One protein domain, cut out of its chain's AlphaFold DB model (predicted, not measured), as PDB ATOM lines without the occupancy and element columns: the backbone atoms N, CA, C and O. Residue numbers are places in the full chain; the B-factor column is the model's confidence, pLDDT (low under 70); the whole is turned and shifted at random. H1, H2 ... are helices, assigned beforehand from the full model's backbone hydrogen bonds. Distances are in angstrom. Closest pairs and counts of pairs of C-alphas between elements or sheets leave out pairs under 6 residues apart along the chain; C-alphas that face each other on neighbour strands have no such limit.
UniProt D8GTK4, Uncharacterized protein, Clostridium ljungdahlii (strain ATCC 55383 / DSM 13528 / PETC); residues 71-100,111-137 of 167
ATOM      1  N   LEU A  71      73.919  29.753 110.787       87.06
ATOM      2  CA  LEU A  71      72.906  28.961 110.104       87.06
ATOM      3  C   LEU A  71      71.491  29.563 110.174       87.06
ATOM      4  O   LEU A  71      70.708  29.296 109.268       87.06
ATOM      5  N   ASP A  72      71.171  30.415 111.157       86.56
ATOM      6  CA  ASP A  72      69.844  31.048 111.281       86.56
ATOM      7  C   ASP A  72      69.524  31.884 110.034       86.56
ATOM      8  O   ASP A  72      68.404  31.868 109.525       86.56
ATOM      9  N   SER A  73      70.528  32.584 109.494       86.12
ATOM     10  CA  SER A  73      70.388  33.351 108.253       86.12
ATOM     11  C   SER A  73      70.117  32.460 107.041       86.12
ATOM     12  O   SER A  73      69.385  32.872 106.146       86.12
ATOM     13  N   LEU A  74      70.666  31.240 107.024       89.00
ATOM     14  CA  LEU A  74      70.449  30.269 105.947       89.00
ATOM     15  C   LEU A  74      69.075  29.594 106.038       89.00
ATOM     16  O   LEU A  74      68.510  29.207 105.015       89.00
ATOM     17  N   VAL A  75      68.526  29.459 107.248       88.31
ATOM     18  CA  VAL A  75      67.140  29.018 107.459       88.31
ATOM     19  C   VAL A  75      66.169  30.112 107.029       88.31
ATOM     20  O   VAL A  75      65.221  29.845 106.294       88.31
ATOM     21  N   ALA A  76      66.428  31.358 107.434       86.69
ATOM     22  CA  ALA A  76      65.595  32.500 107.069       86.69
ATOM     23  C   ALA A  76      65.562  32.748 105.551       86.69
ATOM     24  O   ALA A  76      64.517  33.118 105.019       86.69
ATOM     25  N   SER A  77      66.673  32.508 104.840       86.50
ATOM     26  CA  SER A  77      66.727  32.585 103.373       86.50
ATOM     27  C   SER A  77      66.090  31.382 102.667       86.50
ATOM     28  O   SER A  77      66.020  31.370 101.438       86.50
ATOM     29  N   GLY A  78      65.664  30.354 103.411       87.62
ATOM     30  CA  GLY A  78      65.160  29.096 102.859       87.62
ATOM     31  C   GLY A  78      66.233  28.257 102.163       87.62
ATOM     32  O   GLY A  78      65.906  27.299 101.467       87.62
ATOM     33  N   THR A  79      67.514  28.600 102.333       91.50
ATOM     34  CA  THR A  79      68.627  27.824 101.777       91.50
ATOM     35  C   THR A  79      68.719  26.465 102.453       91.50
ATOM     36  O   THR A  79      69.018  25.495 101.771       91.50
ATOM     37  N   ILE A  80      68.437  26.378 103.753       90.56
ATOM     38  CA  ILE A  80      68.309  25.121 104.503       90.56
ATOM     39  C   ILE A  80      67.005  25.113 105.310       90.56
ATOM     40  O   ILE A  80      66.438  26.165 105.599       90.56
ATOM     41  N   THR A  81      66.528  23.935 105.705       92.38
ATOM     42  CA  THR A  81      65.397  23.800 106.639       92.38
ATOM     43  C   THR A  81      65.871  23.792 108.098       92.38
ATOM     44  O   THR A  81      67.051  23.575 108.375       92.38
ATOM     45  N   GLN A  82      64.953  23.966 109.058       90.31
ATOM     46  CA  GLN A  82      65.285  23.813 110.484       90.31
ATOM     47  C   GLN A  82      65.787  22.403 110.835       90.31
ATOM     48  O   GLN A  82      66.691  22.252 111.657       90.31
ATOM     49  N   ASP A  83      65.250  21.361 110.197       90.12
ATOM     50  CA  ASP A  83      65.722  19.991 110.418       90.12
ATOM     51  C   ASP A  83      67.164  19.812 109.924       90.12
ATOM     52  O   ASP A  83      67.992  19.200 110.605       90.12
ATOM     53  N   GLN A  84      67.493  20.409 108.773       91.19
ATOM     54  CA  GLN A  84      68.856  20.429 108.242       91.19
ATOM     55  C   GLN A  84      69.797  21.209 109.163       91.19
ATOM     56  O   GLN A  84      70.898  20.739 109.449       91.19
ATOM     57  N   GLU A  85      69.363  22.356 109.689       90.69
ATOM     58  CA  GLU A  85      70.120  23.136 110.671       90.69
ATOM     59  C   GLU A  85      70.478  22.303 111.913       90.69
ATOM     60  O   GLU A  85      71.639  22.265 112.338       90.69
ATOM     61  N   ASN A  86      69.500  21.592 112.476       89.69
ATOM     62  CA  ASN A  86      69.715  20.725 113.632       89.69
ATOM     63  C   ASN A  86      70.672  19.569 113.314       89.69
ATOM     64  O   ASN A  86      71.567  19.271 114.111       89.69
ATOM     65  N   ALA A  87      70.542  18.950 112.139       89.94
ATOM     66  CA  ALA A  87      71.463  17.908 111.695       89.94
ATOM     67  C   ALA A  87      72.901  18.433 111.546       89.94
ATOM     68  O   ALA A  87      73.846  17.771 111.982       89.94
ATOM     69  N   ILE A  88      73.068  19.648 111.012       87.94
ATOM     70  CA  ILE A  88      74.369  20.317 110.905       87.94
ATOM     71  C   ILE A  88      74.973  20.535 112.296       87.94
ATOM     72  O   ILE A  88      76.110  20.119 112.543       87.94
ATOM     73  N   LYS A  89      74.218  21.121 113.233       88.12
ATOM     74  CA  LYS A  89      74.670  21.341 114.621       88.12
ATOM     75  C   LYS A  89      75.129  20.040 115.284       88.12
ATOM     76  O   LYS A  89      76.216  20.000 115.869       88.12
ATOM     77  N   ASN A  90      74.340  18.976 115.143       88.81
ATOM     78  CA  ASN A  90      74.660  17.660 115.690       88.81
ATOM     79  C   ASN A  90      75.938  17.084 115.074       88.81
ATOM     80  O   ASN A  90      76.821  16.646 115.810       88.81
ATOM     81  N   ALA A  91      76.094  17.154 113.749       86.44
ATOM     82  CA  ALA A  91      77.291  16.665 113.073       86.44
ATOM     83  C   ALA A  91      78.559  17.387 113.556       86.44
ATOM     84  O   ALA A  91      79.558  16.736 113.863       86.44
ATOM     85  N   PHE A  92      78.519  18.716 113.706       84.06
ATOM     86  CA  PHE A  92      79.641  19.477 114.267       84.06
ATOM     87  C   PHE A  92      79.924  19.128 115.731       84.06
ATOM     88  O   PHE A  92      81.081  19.102 116.153       84.06
ATOM     89  N   GLN A  93      78.895  18.866 116.535       84.69
ATOM     90  CA  GLN A  93      79.081  18.433 117.917       84.69
ATOM     91  C   GLN A  93      79.753  17.058 117.992       84.69
ATOM     92  O   GLN A  93      80.748  16.918 118.703       84.69
ATOM     93  N   THR A  94      79.271  16.082 117.224       83.69
ATOM     94  CA  THR A  94      79.879  14.750 117.139       83.69
ATOM     95  C   THR A  94      81.310  14.824 116.613       83.69
ATOM     96  O   THR A  94      82.201  14.192 117.173       83.69
ATOM     97  N   ALA A  95      81.570  15.650 115.597       82.12
ATOM     98  CA  ALA A  95      82.911  15.835 115.048       82.12
ATOM     99  C   ALA A  95      83.890  16.416 116.086       82.12
ATOM    100  O   ALA A  95      85.011  15.924 116.204       82.12
ATOM    101  N   ARG A  96      83.454  17.390 116.900       80.69
ATOM    102  CA  ARG A  96      84.261  17.941 118.008       80.69
ATOM    103  C   ARG A  96      84.527  16.925 119.118       80.69
ATOM    104  O   ARG A  96      85.602  16.944 119.704       80.69
ATOM    105  N   GLN A  97      83.563  16.054 119.415       80.19
ATOM    106  CA  GLN A  97      83.749  14.974 120.391       80.19
ATOM    107  C   GLN A  97      84.742  13.926 119.879       80.19
ATOM    108  O   GLN A  97      85.588  13.460 120.636       80.19
ATOM    109  N   ALA A  98      84.656  13.579 118.593       78.31
ATOM    110  CA  ALA A  98      85.551  12.618 117.960       78.31
ATOM    111  C   ALA A  98      86.971  13.173 117.765       78.31
ATOM    112  O   ALA A  98      87.940  12.420 117.824       78.31
ATOM    113  N   ASN A  99      87.107  14.482 117.533       73.88
ATOM    114  CA  ASN A  99      88.392  15.139 117.344       73.88
ATOM    115  C   ASN A  99      88.441  16.491 118.085       73.88
ATOM    116  O   ASN A  99      88.174  17.543 117.494       73.88
ATOM    117  N   PRO A 100      88.823  16.487 119.376       67.62
ATOM    118  CA  PRO A 100      88.857  17.698 120.195       67.62
ATOM    119  C   PRO A 100      89.931  18.700 119.752       67.62
ATOM    120  O   PRO A 100      89.870  19.861 120.142       67.62
ATOM    121  N   PRO A 111      82.302  17.273 109.019       82.69
ATOM    122  CA  PRO A 111      80.885  17.021 109.280       82.69
ATOM    123  C   PRO A 111      79.974  17.460 108.125       82.69
ATOM    124  O   PRO A 111      78.960  16.814 107.885       82.69
ATOM    125  N   ILE A 112      80.351  18.494 107.364       86.44
ATOM    126  CA  ILE A 112      79.591  18.954 106.193       86.44
ATOM    127  C   ILE A 112      79.621  17.919 105.063       86.44
ATOM    128  O   ILE A 112      78.583  17.630 104.473       86.44
ATOM    129  N   SER A 113      80.779  17.312 104.788       85.38
ATOM    130  CA  SER A 113      80.911  16.292 103.738       85.38
ATOM    131  C   SER A 113      80.053  15.060 104.030       85.38
ATOM    132  O   SER A 113      79.408  14.534 103.123       85.38
ATOM    133  N   SER A 114      79.978  14.638 105.295       85.62
ATOM    134  CA  SER A 114      79.116  13.527 105.718       85.62
ATOM    135  C   SER A 114      77.626  13.840 105.546       85.62
ATOM    136  O   SER A 114      76.855  12.963 105.164       85.62
ATOM    137  N   LEU A 115      77.209  15.087 105.779       89.12
ATOM    138  CA  LEU A 115      75.816  15.505 105.585       89.12
ATOM    139  C   LEU A 115      75.417  15.544 104.104       89.12
ATOM    140  O   LEU A 115      74.278  15.203 103.785       89.12
ATOM    141  N   VAL A 116      76.345  15.902 103.209       88.81
ATOM    142  CA  VAL A 116      76.136  15.819 101.752       88.81
ATOM    143  C   VAL A 116      76.032  14.364 101.302       88.81
ATOM    144  O   VAL A 116      75.102  14.006 100.583       88.81
ATOM    145  N   ALA A 117      76.944  13.502 101.762       87.19
ATOM    146  CA  ALA A 117      76.943  12.080 101.410       87.19
ATOM    147  C   ALA A 117      75.662  11.358 101.869       87.19
ATOM    148  O   ALA A 117      75.142  10.510 101.150       87.19
ATOM    149  N   ASN A 118      75.127  11.734 103.034       85.88
ATOM    150  CA  ASN A 118      73.860  11.215 103.557       85.88
ATOM    151  C   ASN A 118      72.618  11.838 102.892       85.88
ATOM    152  O   ASN A 118      71.497  11.479 103.249       85.88
ATOM    153  N   GLY A 119      72.787  12.802 101.979       87.56
ATOM    154  CA  GLY A 119      71.685  13.517 101.331       87.56
ATOM    155  C   GLY A 119      70.883  14.418 102.273       87.56
ATOM    156  O   GLY A 119      69.795  14.860 101.920       87.56
ATOM    157  N   THR A 120      71.398  14.694 103.477       90.69
ATOM    158  CA  THR A 120      70.758  15.614 104.428       90.69
ATOM    159  C   THR A 120      70.804  17.043 103.906       90.69
ATOM    160  O   THR A 120      69.847  17.783 104.097       90.69
ATOM    161  N   ILE A 121      71.891  17.414 103.230       91.19
ATOM    162  CA  ILE A 121      72.048  18.695 102.537       91.19
ATOM    163  C   ILE A 121      72.592  18.470 101.124       91.19
ATOM    164  O   ILE A 121      73.209  17.442 100.845       91.19
ATOM    165  N   THR A 122      72.396  19.434 100.231       91.69
ATOM    166  CA  THR A 122      72.982  19.419  98.885       91.69
ATOM    167  C   THR A 122      74.384  20.030  98.873       91.69
ATOM    168  O   THR A 122      74.804  20.707  99.815       91.69
ATOM    169  N   GLN A 123      75.116  19.828  97.774       90.19
ATOM    170  CA  GLN A 123      76.426  20.453  97.579       90.19
ATOM    171  C   GLN A 123      76.338  21.992  97.578       90.19
ATOM    172  O   GLN A 123      77.200  22.657  98.151       90.19
ATOM    173  N   ASP A 124      75.282  22.567  96.995       89.38
ATOM    174  CA  ASP A 124      75.050  24.016  97.005       89.38
ATOM    175  C   ASP A 124      74.791  24.551  98.419       89.38
ATOM    176  O   ASP A 124      75.339  25.585  98.810       89.38
ATOM    177  N   GLN A 125      74.023  23.814  99.227       90.62
ATOM    178  CA  GLN A 125      73.793  24.150 100.634       90.62
ATOM    179  C   GLN A 125      75.092  24.086 101.444       90.62
ATOM    180  O   GLN A 125      75.372  24.991 102.231       90.62
ATOM    181  N   ALA A 126      75.925  23.065 101.219       88.69
ATOM    182  CA  ALA A 126      77.243  22.956 101.843       88.69
ATOM    183  C   ALA A 126      78.136  24.166 101.519       88.69
ATOM    184  O   ALA A 126      78.755  24.734 102.421       88.69
ATOM    185  N   ASN A 127      78.145  24.609 100.258       88.31
ATOM    186  CA  ASN A 127      78.895  25.792  99.838       88.31
ATOM    187  C   ASN A 127      78.395  27.066 100.539       88.31
ATOM    188  O   ASN A 127      79.211  27.865 101.002       88.31
ATOM    189  N   ALA A 128      77.076  27.251 100.658       88.12
ATOM    190  CA  ALA A 128      76.493  28.391 101.367       88.12
ATOM    191  C   ALA A 128      76.875  28.398 102.858       88.12
ATOM    192  O   ALA A 128      77.268  29.432 103.395       88.12
ATOM    193  N   ILE A 129      76.851  27.233 103.512       85.94
ATOM    194  CA  ILE A 129      77.270  27.081 104.914       85.94
ATOM    195  C   ILE A 129      78.745  27.455 105.094       85.94
ATOM    196  O   ILE A 129      79.083  28.208 106.013       85.94
ATOM    197  N   SER A 130      79.626  26.975 104.210       84.62
ATOM    198  CA  SER A 130      81.047  27.342 104.230       84.62
ATOM    199  C   SER A 130      81.245  28.845 104.053       84.62
ATOM    200  O   SER A 130      82.010  29.449 104.805       84.62
ATOM    201  N   GLN A 131      80.518  29.467 103.123       82.00
ATOM    202  CA  GLN A 131      80.576  30.914 102.933       82.00
ATOM    203  C   GLN A 131      80.133  31.662 104.188       82.00
ATOM    204  O   GLN A 131      80.826  32.586 104.607       82.00
ATOM    205  N   THR A 132      79.033  31.277 104.834       79.88
ATOM    206  CA  THR A 132      78.573  31.976 106.042       79.88
ATOM    207  C   THR A 132      79.559  31.848 107.206       79.88
ATOM    208  O   THR A 132      79.755  32.807 107.960       79.88
ATOM    209  N   ALA A 133      80.238  30.704 107.331       72.88
ATOM    210  CA  ALA A 133      81.310  30.524 108.310       72.88
ATOM    211  C   ALA A 133      82.516  31.446 108.033       72.88
ATOM    212  O   ALA A 133      83.099  31.995 108.970       72.88
ATOM    213  N   MET A 134      82.860  31.665 106.759       65.69
ATOM    214  CA  MET A 134      83.952  32.562 106.349       65.69
ATOM    215  C   MET A 134      83.585  34.049 106.491       65.69
ATOM    216  O   MET A 134      84.412  34.846 106.937       65.69
ATOM    217  N   HIS A 135      82.340  34.435 106.189       61.81
ATOM    218  CA  HIS A 135      81.873  35.825 106.291       61.81
ATOM    219  C   HIS A 135      81.876  36.368 107.729       61.81
ATOM    220  O   HIS A 135      82.017  37.575 107.921       61.81
ATOM    221  N   HIS A 136      81.827  35.505 108.750       56.94
ATOM    222  CA  HIS A 136      81.971  35.926 110.149       56.94
ATOM    223  C   HIS A 136      83.358  36.509 110.490       56.94
ATOM    224  O   HIS A 136      83.494  37.153 111.526       56.94
ATOM    225  N   HIS A 137      84.381  36.325 109.643       53.97
ATOM    226  CA  HIS A 137      85.727  36.880 109.861       53.97
ATOM    227  C   HIS A 137      85.998  38.192 109.099       53.97
ATOM    228  O   HIS A 137      87.041  38.805 109.312       53.97
TER     229      HIS A 137
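Overview. This is residues 71 to 100 and 111 to 137 of the 167 residues of an uncharacterized protein of Clostridium ljungdahlii (strain ATCC 55383 / DSM 13528 / PETC) (UniProt D8GTK4). Two helical hairpins are laid one across the other, each made of a short helix, a tight link and a longer helix that runs back the opposite way. In the first, short H1 is followed by long H2; in the second, short H3 is followed by longer H4, and the short helix of each hairpin packs on the longer helix of the other, in a ring of contacts from H1 to H2 to H3 to H4 and back to H1. The printed part has 57 residues with four named helices, in the order H1, H2, H3, H4, and no named strand, and its class is all helix. It is compact, with a radius of gyration of the C-alphas of 11.0 A, and the C-alphas span 31 by 28 by 17 A.

Along the chain. Find C-alpha 71 at (72.906, 28.961, 110.104), where H1 begins; it holds residues 71 to 76 and is 8.7 A long from first to last C-alpha. Go on to C-alpha 82 at (65.285, 23.813, 110.484), and from there H2, residues 82 to 98, runs 24.3 A. After the cut, H3 holds residues 111 to 117 and is 10.1 A long. H4, residues 123 to 135, runs 18.5 A and ends with C-alpha 135 at (81.873, 35.825, 106.291).

Arrangement. Look first at the hairpin of H1 and H2, which run opposite ways at a shallow tilt of 6 degrees. They touch, H2 with residues 82 to 85 alone, and their closest C-alphas are those of Val 75 and Gln 82, 6.3 A apart. Farther along H2 you meet H3: the two touch at a steep tilt of 57 degrees, with the C-alphas of Ala 91 and Pro 111 closest at 5.2 A. H3 and H4 form the second hairpin, opposite ways at a shallow tilt of 17 degrees. H4 touches H3 with residues 123 to 126 alone, and the closest C-alphas, those of Val 116 and Gln 123, are 6.2 A apart. Residues 128 to 132 of H4 alone touch H1, at a steep tilt of 64 degrees; the closest C-alphas are those of Leu 71 and Ile 129, 7.0 A apart. The helix packing is part aligned, within the hairpins, and part crossed, between them. H1 and H3 are apart, and H2 and H4 are apart. In H1, H2, H3 and H4 every O i to N i+4 pair is within hydrogen-bond range.

Size, cuts and confidence. The two C-alphas farthest apart are those of Ser 77 and Pro 100, 31.5 A. Residues 101 to 110 are not printed, and C-alphas 100 and 111 are 13.5 A apart across this cut, which lies in the link from H2 to H3. Of the links that are printed whole, H1 to H2 and H3 to H4, both are tight. The mean pLDDT of the printed part is 84.4; look for values under 70 at residue 100 and residues 134 to 137.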